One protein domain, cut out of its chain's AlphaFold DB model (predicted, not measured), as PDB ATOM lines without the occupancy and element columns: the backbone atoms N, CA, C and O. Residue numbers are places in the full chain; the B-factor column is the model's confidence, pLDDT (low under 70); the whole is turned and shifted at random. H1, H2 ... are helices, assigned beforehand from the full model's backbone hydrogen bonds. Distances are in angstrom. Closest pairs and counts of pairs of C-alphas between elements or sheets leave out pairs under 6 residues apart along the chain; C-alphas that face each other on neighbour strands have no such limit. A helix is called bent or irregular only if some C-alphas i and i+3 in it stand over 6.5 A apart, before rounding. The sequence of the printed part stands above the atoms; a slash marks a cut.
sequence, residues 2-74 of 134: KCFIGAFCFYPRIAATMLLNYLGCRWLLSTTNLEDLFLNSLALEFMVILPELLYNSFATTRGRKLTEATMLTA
ATOM      1  N   LYS A   2     162.626 149.391 175.707       68.44
ATOM      2  CA  LYS A   2     162.957 148.476 174.588       68.44
ATOM      3  C   LYS A   2     162.053 148.632 173.345       68.44
ATOM      4  O   LYS A   2     162.566 148.699 172.236       68.44
ATOM      5  N   CYS A   3     160.740 148.806 173.529       76.12
ATOM      6  CA  CYS A   3     159.807 149.029 172.413       76.12
ATOM      7  C   CYS A   3     160.028 150.361 171.679       76.12
ATOM      8  O   CYS A   3     159.769 150.440 170.487       76.12
ATOM      9  N   PHE A   4     160.519 151.394 172.372       82.56
ATOM     10  CA  PHE A   4     160.746 152.714 171.778       82.56
ATOM     11  C   PHE A   4     161.970 152.697 170.855       82.56
ATOM     12  O   PHE A   4     161.922 153.224 169.751       82.56
ATOM     13  N   ILE A   5     163.032 152.004 171.279       80.56
ATOM     14  CA  ILE A   5     164.234 151.772 170.467       80.56
ATOM     15  C   ILE A   5     163.885 150.900 169.258       80.56
ATOM     16  O   ILE A   5     164.253 151.232 168.138       80.56
ATOM     17  N   GLY A   6     163.108 149.830 169.471       80.00
ATOM     18  CA  GLY A   6     162.589 149.005 168.381       80.00
ATOM     19  C   GLY A   6     161.814 149.843 167.364       80.00
ATOM     20  O   GLY A   6     162.198 149.895 166.203       80.00
ATOM     21  N   ALA A   7     160.779 150.564 167.793       84.56
ATOM     22  CA  ALA A   7     159.971 151.392 166.899       84.56
ATOM     23  C   ALA A   7     160.817 152.414 166.123       84.56
ATOM     24  O   ALA A   7     160.688 152.514 164.906       84.56
ATOM     25  N   PHE A   8     161.734 153.110 166.800       87.56
ATOM     26  CA  PHE A   8     162.587 154.120 166.178       87.56
ATOM     27  C   PHE A   8     163.586 153.538 165.165       87.56
ATOM     28  O   PHE A   8     163.904 154.196 164.181       87.56
ATOM     29  N   CYS A   9     164.052 152.300 165.353       82.69
ATOM     30  CA  CYS A   9     164.933 151.621 164.400       82.69
ATOM     31  C   CYS A   9     164.175 150.912 163.264       82.69
ATOM     32  O   CYS A   9     164.664 150.862 162.136       82.69
ATOM     33  N   PHE A  10     162.985 150.368 163.530       84.94
ATOM     34  CA  PHE A  10     162.185 149.648 162.533       84.94
ATOM     35  C   PHE A  10     161.440 150.590 161.586       84.94
ATOM     36  O   PHE A  10     161.391 150.331 160.385       84.94
ATOM     37  N   TYR A  11     160.896 151.693 162.099       87.75
ATOM     38  CA  TYR A  11     160.137 152.653 161.303       87.75
ATOM     39  C   TYR A  11     160.898 153.204 160.083       87.75
ATOM     40  O   TYR A  11     160.356 153.117 158.982       87.75
ATOM     41  N   PRO A  12     162.149 153.701 160.194       88.31
ATOM     42  CA  PRO A  12     162.885 154.197 159.030       88.31
ATOM     43  C   PRO A  12     163.162 153.097 158.001       88.31
ATOM     44  O   PRO A  12     163.147 153.362 156.803       88.31
ATOM     45  N   ARG A  13     163.350 151.846 158.442       84.25
ATOM     46  CA  ARG A  13     163.537 150.704 157.538       84.25
ATOM     47  C   ARG A  13     162.257 150.380 156.764       84.25
ATOM     48  O   ARG A  13     162.307 150.148 155.558       84.25
ATOM     49  N   ILE A  14     161.107 150.404 157.436       87.25
ATOM     50  CA  ILE A  14     159.802 150.215 156.787       87.25
ATOM     51  C   ILE A  14     159.513 151.382 155.831       87.25
ATOM     52  O   ILE A  14     159.114 151.158 154.695       87.25
ATOM     53  N   ALA A  15     159.781 152.621 156.243       89.62
ATOM     54  CA  ALA A  15     159.593 153.793 155.393       89.62
ATOM     55  C   ALA A  15     160.469 153.738 154.130       89.62
ATOM     56  O   ALA A  15     159.973 153.980 153.034       89.62
ATOM     57  N   ALA A  16     161.743 153.356 154.266       88.12
ATOM     58  CA  ALA A  16     162.649 153.199 153.134       88.12
ATOM     59  C   ALA A  16     162.172 152.110 152.161       88.12
ATOM     60  O   ALA A  16     162.127 152.349 150.960       88.12
ATOM     61  N   THR A  17     161.759 150.944 152.667       87.62
ATOM     62  CA  THR A  17     161.248 149.849 151.818       87.62
ATOM     63  C   THR A  17     159.942 150.214 151.114       87.62
ATOM     64  O   THR A  17     159.799 149.939 149.926       87.62
ATOM     65  N   MET A  18     159.018 150.900 151.793       88.38
ATOM     66  CA  MET A  18     157.778 151.394 151.181       88.38
ATOM     67  C   MET A  18     158.046 152.450 150.105       88.38
ATOM     68  O   MET A  18     157.455 152.390 149.025       88.38
ATOM     69  N   LEU A  19     158.956 153.391 150.370       90.25
ATOM     70  CA  LEU A  19     159.353 154.413 149.403       90.25
ATOM     71  C   LEU A  19     160.007 153.782 148.168       90.25
ATOM     72  O   LEU A  19     159.681 154.148 147.043       90.25
ATOM     73  N   LEU A  20     160.898 152.817 148.379       87.94
ATOM     74  CA  LEU A  20     161.617 152.129 147.313       87.94
ATOM     75  C   LEU A  20     160.674 151.258 146.472       87.94
ATOM     76  O   LEU A  20     160.784 151.263 145.251       87.94
ATOM     77  N   ASN A  21     159.680 150.612 147.090       87.31
ATOM     78  CA  ASN A  21     158.612 149.909 146.376       87.31
ATOM     79  C   ASN A  21     157.776 150.874 145.513       87.31
ATOM     80  O   ASN A  21     157.554 150.622 144.333       87.31
ATOM     81  N   TYR A  22     157.365 152.017 146.071       88.00
ATOM     82  CA  TYR A  22     156.598 153.027 145.337       88.00
ATOM     83  C   TYR A  22     157.376 153.613 144.147       88.00
ATOM     84  O   TYR A  22     156.847 153.704 143.037       88.00
ATOM     85  N   LEU A  23     158.638 153.997 144.365       87.81
ATOM     86  CA  LEU A  23     159.507 154.521 143.310       87.81
ATOM     87  C   LEU A  23     159.819 153.453 142.259       87.81
ATOM     88  O   LEU A  23     159.773 153.759 141.072       87.81
ATOM     89  N   GLY A  24     160.055 152.208 142.682       87.56
ATOM     90  CA  GLY A  24     160.299 151.072 141.799       87.56
ATOM     91  C   GLY A  24     159.132 150.801 140.856       87.56
ATOM     92  O   GLY A  24     159.339 150.725 139.647       87.56
ATOM     93  N   CYS A  25     157.897 150.754 141.371       86.81
ATOM     94  CA  CYS A  25     156.703 150.620 140.530       86.81
ATOM     95  C   CYS A  25     156.603 151.754 139.500       86.81
ATOM     96  O   CYS A  25     156.367 151.497 138.321       86.81
ATOM     97  N   ARG A  26     156.825 153.007 139.921       86.62
ATOM     98  CA  ARG A  26     156.772 154.169 139.021       86.62
ATOM     99  C   ARG A  26     157.846 154.119 137.932       86.62
ATOM    100  O   ARG A  26     157.561 154.452 136.787       86.62
ATOM    101  N   TRP A  27     159.068 153.739 138.290       83.69
ATOM    102  CA  TRP A  27     160.198 153.674 137.363       83.69
ATOM    103  C   TRP A  27     160.048 152.536 136.355       83.69
ATOM    104  O   TRP A  27     160.218 152.754 135.157       83.69
ATOM    105  N   LEU A  28     159.653 151.347 136.814       85.50
ATOM    106  CA  LEU A  28     159.445 150.192 135.938       85.50
ATOM    107  C   LEU A  28     158.324 150.445 134.925       85.50
ATOM    108  O   LEU A  28     158.478 150.105 133.758       85.50
ATOM    109  N   LEU A  29     157.238 151.112 135.329       82.94
ATOM    110  CA  LEU A  29     156.133 151.457 134.424       82.94
ATOM    111  C   LEU A  29     156.480 152.537 133.393       82.94
ATOM    112  O   LEU A  29     155.826 152.613 132.359       82.94
ATOM    113  N   SER A  30     157.485 153.372 133.661       82.19
ATOM    114  CA  SER A  30     157.947 154.383 132.702       82.19
ATOM    115  C   SER A  30     158.811 153.790 131.588       82.19
ATOM    116  O   SER A  30     159.146 154.496 130.638       82.19
ATOM    117  N   THR A  31     159.217 152.528 131.718       86.38
ATOM    118  CA  THR A  31     160.157 151.896 130.800       86.38
ATOM    119  C   THR A  31     159.400 151.239 129.644       86.38
ATOM    120  O   THR A  31     158.528 150.404 129.867       86.38
ATOM    121  N   THR A  32     159.724 151.609 128.403       84.69
ATOM    122  CA  THR A  32     159.051 151.099 127.192       84.69
ATOM    123  C   THR A  32     159.699 149.834 126.631       84.69
ATOM    124  O   THR A  32     159.012 149.011 126.026       84.69
ATOM    125  N   ASN A  33     161.005 149.656 126.853       88.00
ATOM    126  CA  ASN A  33     161.770 148.510 126.372       88.00
ATOM    127  C   ASN A  33     161.900 147.428 127.448       88.00
ATOM    128  O   ASN A  33     162.134 147.703 128.624       88.00
ATOM    129  N   LEU A  34     161.821 146.168 127.025       87.62
ATOM    130  CA  LEU A  34     161.969 145.021 127.920       87.62
ATOM    131  C   LEU A  34     163.399 144.898 128.480       87.62
ATOM    132  O   LEU A  34     163.559 144.520 129.637       87.62
ATOM    133  N   GLU A  35     164.425 145.247 127.699       92.44
ATOM    134  CA  GLU A  35     165.825 145.241 128.151       92.44
ATOM    135  C   GLU A  35     166.047 146.214 129.318       92.44
ATOM    136  O   GLU A  35     166.511 145.815 130.389       92.44
ATOM    137  N   ASP A  36     165.610 147.460 129.143       87.62
ATOM    138  CA  ASP A  36     165.680 148.500 130.168       87.62
ATOM    139  C   ASP A  36     164.886 148.103 131.426       87.62
ATOM    140  O   ASP A  36     165.295 148.396 132.550       87.62
ATOM    141  N   LEU A  37     163.771 147.379 131.264       88.00
ATOM    142  CA  LEU A  37     162.962 146.887 132.380       88.00
ATOM    143  C   LEU A  37     163.730 145.849 133.212       88.00
ATOM    144  O   LEU A  37     163.713 145.907 134.447       88.00
ATOM    145  N   PHE A  38     164.450 144.930 132.563       91.00
ATOM    146  CA  PHE A  38     165.310 143.974 133.262       91.00
ATOM    147  C   PHE A  38     166.474 144.670 133.974       91.00
ATOM    148  O   PHE A  38     166.713 144.393 135.149       91.00
ATOM    149  N   LEU A  39     167.145 145.626 133.328       91.06
ATOM    150  CA  LEU A  39     168.236 146.386 133.949       91.06
ATOM    151  C   LEU A  39     167.761 147.194 135.165       91.06
ATOM    152  O   LEU A  39     168.396 147.153 136.220       91.06
ATOM    153  N   ASN A  40     166.612 147.863 135.056       88.12
ATOM    154  CA  ASN A  40     166.025 148.641 136.148       88.12
ATOM    155  C   ASN A  40     165.603 147.758 137.330       88.12
ATOM    156  O   ASN A  40     165.800 148.140 138.486       88.12
ATOM    157  N   SER A  41     165.059 146.565 137.067       89.25
ATOM    158  CA  SER A  41     164.697 145.625 138.137       89.25
ATOM    159  C   SER A  41     165.926 145.064 138.864       89.25
ATOM    160  O   SER A  41     165.941 145.061 140.096       89.25
ATOM    161  N   LEU A  42     166.993 144.704 138.139       91.94
ATOM    162  CA  LEU A  42     168.265 144.269 138.730       91.94
ATOM    163  C   LEU A  42     168.939 145.376 139.555       91.94
ATOM    164  O   LEU A  42     169.457 145.119 140.642       91.94
ATOM    165  N   ALA A  43     168.912 146.621 139.074       91.19
ATOM    166  CA  ALA A  43     169.450 147.762 139.815       91.19
ATOM    167  C   ALA A  43     168.705 147.981 141.143       91.19
ATOM    168  O   ALA A  43     169.319 148.286 142.169       91.19
ATOM    169  N   LEU A  44     167.385 147.791 141.139       88.69
ATOM    170  CA  LEU A  44     166.559 147.913 142.334       88.69
ATOM    171  C   LEU A  44     166.828 146.778 143.332       88.69
ATOM    172  O   LEU A  44     166.953 147.040 144.528       88.69
ATOM    173  N   GLU A  45     166.996 145.544 142.851       90.25
ATOM    174  CA  GLU A  45     167.422 144.405 143.673       90.25
ATOM    175  C   GLU A  45     168.783 144.668 144.333       90.25
ATOM    176  O   GLU A  45     168.938 144.498 145.546       90.25
ATOM    177  N   PHE A  46     169.750 145.186 143.570       90.81
ATOM    178  CA  PHE A  46     171.044 145.587 144.114       90.81
ATOM    179  C   PHE A  46     170.898 146.651 145.211       90.81
ATOM    180  O   PHE A  46     171.523 146.540 146.268       90.81
ATOM    181  N   MET A  47     170.031 147.649 145.009       89.94
ATOM    182  CA  MET A  47     169.791 148.704 145.998       89.94
ATOM    183  C   MET A  47     169.196 148.159 147.309       89.94
ATOM    184  O   MET A  47     169.523 148.661 148.385       89.94
ATOM    185  N   VAL A  48     168.367 147.110 147.240       88.19
ATOM    186  CA  VAL A  48     167.788 146.435 148.417       88.19
ATOM    187  C   VAL A  48     168.839 145.635 149.193       88.19
ATOM    188  O   VAL A  48     168.798 145.617 150.424       88.19
ATOM    189  N   ILE A  49     169.790 145.005 148.499       91.06
ATOM    190  CA  ILE A  49     170.843 144.164 149.101       91.06
ATOM    191  C   ILE A  49     172.008 145.010 149.654       91.06
ATOM    192  O   ILE A  49     172.688 144.618 150.606       91.06
ATOM    193  N   LEU A  50     172.231 146.204 149.101       90.50
ATOM    194  CA  LEU A  50     173.352 147.084 149.435       90.50
ATOM    195  C   LEU A  50     173.530 147.369 150.945       90.50
ATOM    196  O   LEU A  50     174.665 147.281 151.414       90.50
ATOM    197  N   PRO A  51     172.487 147.642 151.756       88.19
ATOM    198  CA  PRO A  51     172.649 147.860 153.196       88.19
ATOM    199  C   PRO A  51     173.213 146.645 153.941       88.19
ATOM    200  O   PRO A  51     173.984 146.803 154.886       88.19
ATOM    201  N   GLU A  52     172.850 145.432 153.518       87.06
ATOM    202  CA  GLU A  52     173.365 144.197 154.106       87.06
ATOM    203  C   GLU A  52     174.830 143.975 153.723       87.06
ATOM    204  O   GLU A  52     175.650 143.631 154.576       87.06
ATOM    205  N   LEU A  53     175.188 144.250 152.466       89.69
ATOM    206  CA  LEU A  53     176.575 144.192 152.005       89.69
ATOM    207  C   LEU A  53     177.457 145.199 152.739       89.69
ATOM    208  O   LEU A  53     178.541 144.840 153.193       89.69
ATOM    209  N   LEU A  54     176.981 146.435 152.905       89.69
ATOM    210  CA  LEU A  54     177.680 147.460 153.675       89.69
ATOM    211  C   LEU A  54     177.817 147.058 155.143       89.69
ATOM    212  O   LEU A  54     178.890 147.208 155.722       89.69
ATOM    213  N   TYR A  55     176.769 146.510 155.758       86.62
ATOM    214  CA  TYR A  55     176.870 146.016 157.129       86.62
ATOM    215  C   TYR A  55     177.919 144.904 157.236       86.62
ATOM    216  O   TYR A  55     178.771 144.942 158.118       86.62
ATOM    217  N   ASN A  56     177.919 143.945 156.312       85.75
ATOM    218  CA  ASN A  56     178.856 142.826 156.335       85.75
ATOM    219  C   ASN A  56     180.311 143.235 156.060       85.75
ATOM    220  O   ASN A  56     181.213 142.588 156.595       85.75
ATOM    221  N   SER A  57     180.548 144.283 155.265       91.69
ATOM    222  CA  SER A  57     181.896 144.762 154.936       91.69
ATOM    223  C   SER A  57     182.460 145.746 155.964       91.69
ATOM    224  O   SER A  57     183.639 145.660 156.304       91.69
ATOM    225  N   PHE A  58     181.635 146.655 156.491       91.25
ATOM    226  CA  PHE A  58     182.081 147.705 157.413       91.25
ATOM    227  C   PHE A  58     181.937 147.330 158.894       91.25
ATOM    228  O   PHE A  58     182.614 147.922 159.740       91.25
ATOM    229  N   ALA A  59     181.087 146.362 159.259       88.38
ATOM    230  CA  ALA A  59     180.937 145.977 160.661       88.38
ATOM    231  C   ALA A  59     182.172 145.223 161.169       88.38
ATOM    232  O   ALA A  59     182.498 144.118 160.733       88.38
ATOM    233  N   THR A  60     182.824 145.792 162.181       87.69
ATOM    234  CA  THR A  60     183.932 145.130 162.875       87.69
ATOM    235  C   THR A  60     183.463 143.855 163.584       87.69
ATOM    236  O   THR A  60     182.346 143.775 164.105       87.69
ATOM    237  N   THR A  61     184.348 142.861 163.695       84.19
ATOM    238  CA  THR A  61     184.075 141.574 164.363       84.19
ATOM    239  C   THR A  61     183.574 141.748 165.803       84.19
ATOM    240  O   THR A  61     182.784 140.945 166.296       84.19
ATOM    241  N   ARG A  62     183.999 142.823 166.483       81.50
ATOM    242  CA  ARG A  62     183.549 143.163 167.840       81.50
ATOM    243  C   ARG A  62     182.111 143.692 167.861       81.50
ATOM    244  O   ARG A  62     181.361 143.332 168.765       81.50
ATOM    245  N   GLY A  63     181.721 144.492 166.867       79.06
ATOM    246  CA  GLY A  63     180.349 144.980 166.710       79.06
ATOM    247  C   GLY A  63     179.364 143.842 166.440       79.06
ATOM    248  O   GLY A  63     178.333 143.760 167.102       79.06
ATOM    249  N   ARG A  64     179.721 142.899 165.558       78.38
ATOM    250  CA  ARG A  64     178.883 141.725 165.244       78.38
ATOM    251  C   ARG A  64     178.574 140.885 166.484       78.38
ATOM    252  O   ARG A  64     177.406 140.685 166.797       78.38
ATOM    253  N   LYS A  65     179.597 140.540 167.275       79.88
ATOM    254  CA  LYS A  65     179.430 139.792 168.537       79.88
ATOM    255  C   LYS A  65     178.557 140.514 169.566       79.88
ATOM    256  O   LYS A  65     177.793 139.878 170.283       79.88
ATOM    257  N   LEU A  66     178.657 141.844 169.646       78.88
ATOM    258  CA  LEU A  66     177.801 142.634 170.536       78.88
ATOM    259  C   LEU A  66     176.341 142.628 170.059       78.88
ATOM    260  O   LEU A  66     175.429 142.588 170.878       78.88
ATOM    261  N   THR A  67     176.126 142.621 168.742       75.25
ATOM    262  CA  THR A  67     174.787 142.550 168.140       75.25
ATOM    263  C   THR A  67     174.164 141.163 168.350       75.25
ATOM    264  O   THR A  67     173.009 141.059 168.753       75.25
ATOM    265  N   GLU A  68     174.948 140.092 168.200       76.06
ATOM    266  CA  GLU A  68     174.539 138.717 168.531       76.06
ATOM    267  C   GLU A  68     174.174 138.571 170.018       76.06
ATOM    268  O   GLU A  68     173.175 137.940 170.361       76.06
ATOM    269  N   ALA A  69     174.922 139.230 170.909       75.75
ATOM    270  CA  ALA A  69     174.641 139.231 172.344       75.75
ATOM    271  C   ALA A  69     173.355 139.992 172.721       75.75
ATOM    272  O   ALA A  69     172.797 139.745 173.789       75.75
ATOM    273  N   THR A  70     172.846 140.891 171.866       72.12
ATOM    274  CA  THR A  70     171.611 141.643 172.157       72.12
ATOM    275  C   THR A  70     170.310 140.838 172.024       72.12
ATOM    276  O   THR A  70     169.242 141.410 172.234       72.12
ATOM    277  N   MET A  71     170.361 139.523 171.756       53.88
ATOM    278  CA  MET A  71     169.195 138.611 171.728       53.88
ATOM    279  C   MET A  71     167.995 139.113 170.899       53.88
ATOM    280  O   MET A  71     166.860 138.683 171.095       53.88
ATOM    281  N   LEU A  72     168.233 139.969 169.903       57.41
ATOM    282  CA  LEU A  72     167.330 140.135 168.761       57.41
ATOM    283  C   LEU A  72     167.545 138.953 167.810       57.41
ATOM    284  O   LEU A  72     167.837 139.122 166.630       57.41
ATOM    285  N   THR A  73     167.493 137.740 168.353       51.00
ATOM    286  CA  THR A  73     167.632 136.514 167.584       51.00
ATOM    287  C   THR A  73     166.426 136.456 166.661       51.00
ATOM    288  O   THR A  73     165.292 136.294 167.114       51.00
ATOM    289  N   ALA A  74     166.667 136.655 165.362       56.50
ATOM    290  CA  ALA A  74     165.740 136.234 164.324       56.50
ATOM    291  C   ALA A  74     165.353 134.788 164.655       56.50
ATOM    292  O   ALA A  74     166.246 133.970 164.870       56.50
TER     293      ALA A  74
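This is residues 2 to 74 of the 134 residues of the protein "Hypothetical protein" of Symbiodinium sp. CCMP2592 (UniProt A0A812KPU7). This is a long helical hairpin, closed at one end by a tight link and open at the other: H1 makes one leg, and the second leg, H2, bends away from H1 through its arm H2b. Beyond H2b the short helix H3 turns back toward H1's side of the open end but stays apart from it. The printed part has 73 residues, with three named helices in the order H1, H2, H3 and no named strand; the class is all helix. The whole is only just loose, close to extended, with a radius of gyration of the C-alphas of 16.6 A, and is elongated, spanning 49 by 27 by 17 A.

H1, residues 2 to 29, is the longest helix at 40.8 A and begins at C-alpha 2 (162.957, 148.476, 174.588). It is neither bent nor irregular, but only just: C-alphas 9 and 12 are 6.3 A apart. H2, residues 34 to 58, was assigned as one helix by its hydrogen bonds but is bent, with C-alphas 48 and 51 7.0 A apart. Its arms are H2a, residues 34 to 48, 21.4 A, and H2b, residues 51 to 58, 10.3 A. H3, residues 61 to 69, runs 12.6 A and ends at C-alpha 69 (174.641, 139.231, 172.344).

H1 and H2a form a helical hairpin, a shallow tilt of 10 degrees, opposite ways. H1 touches H2a with residues 24 to 28 alone; the closest C-alphas, of Leu 28 and Leu 37, are 6.0 A apart. H2a and H2b stand at a steep tilt of 53 degrees. H2b and H3 are each apart from H1, and H3 is apart from both arms. Every O i to N i+4 pair is within hydrogen-bond range in H2a, H2b and H3; in H1, 22 of 24 are.

The C-alphas farthest apart, of Thr 32 and Ala 69, are 49.2 A apart. The printed part has no cut, and both links are tight. Residues 2 to 15, of H1, stand free. The mean pLDDT of the printed part is 84.1; residues 2 and 71 to 74 are under 70.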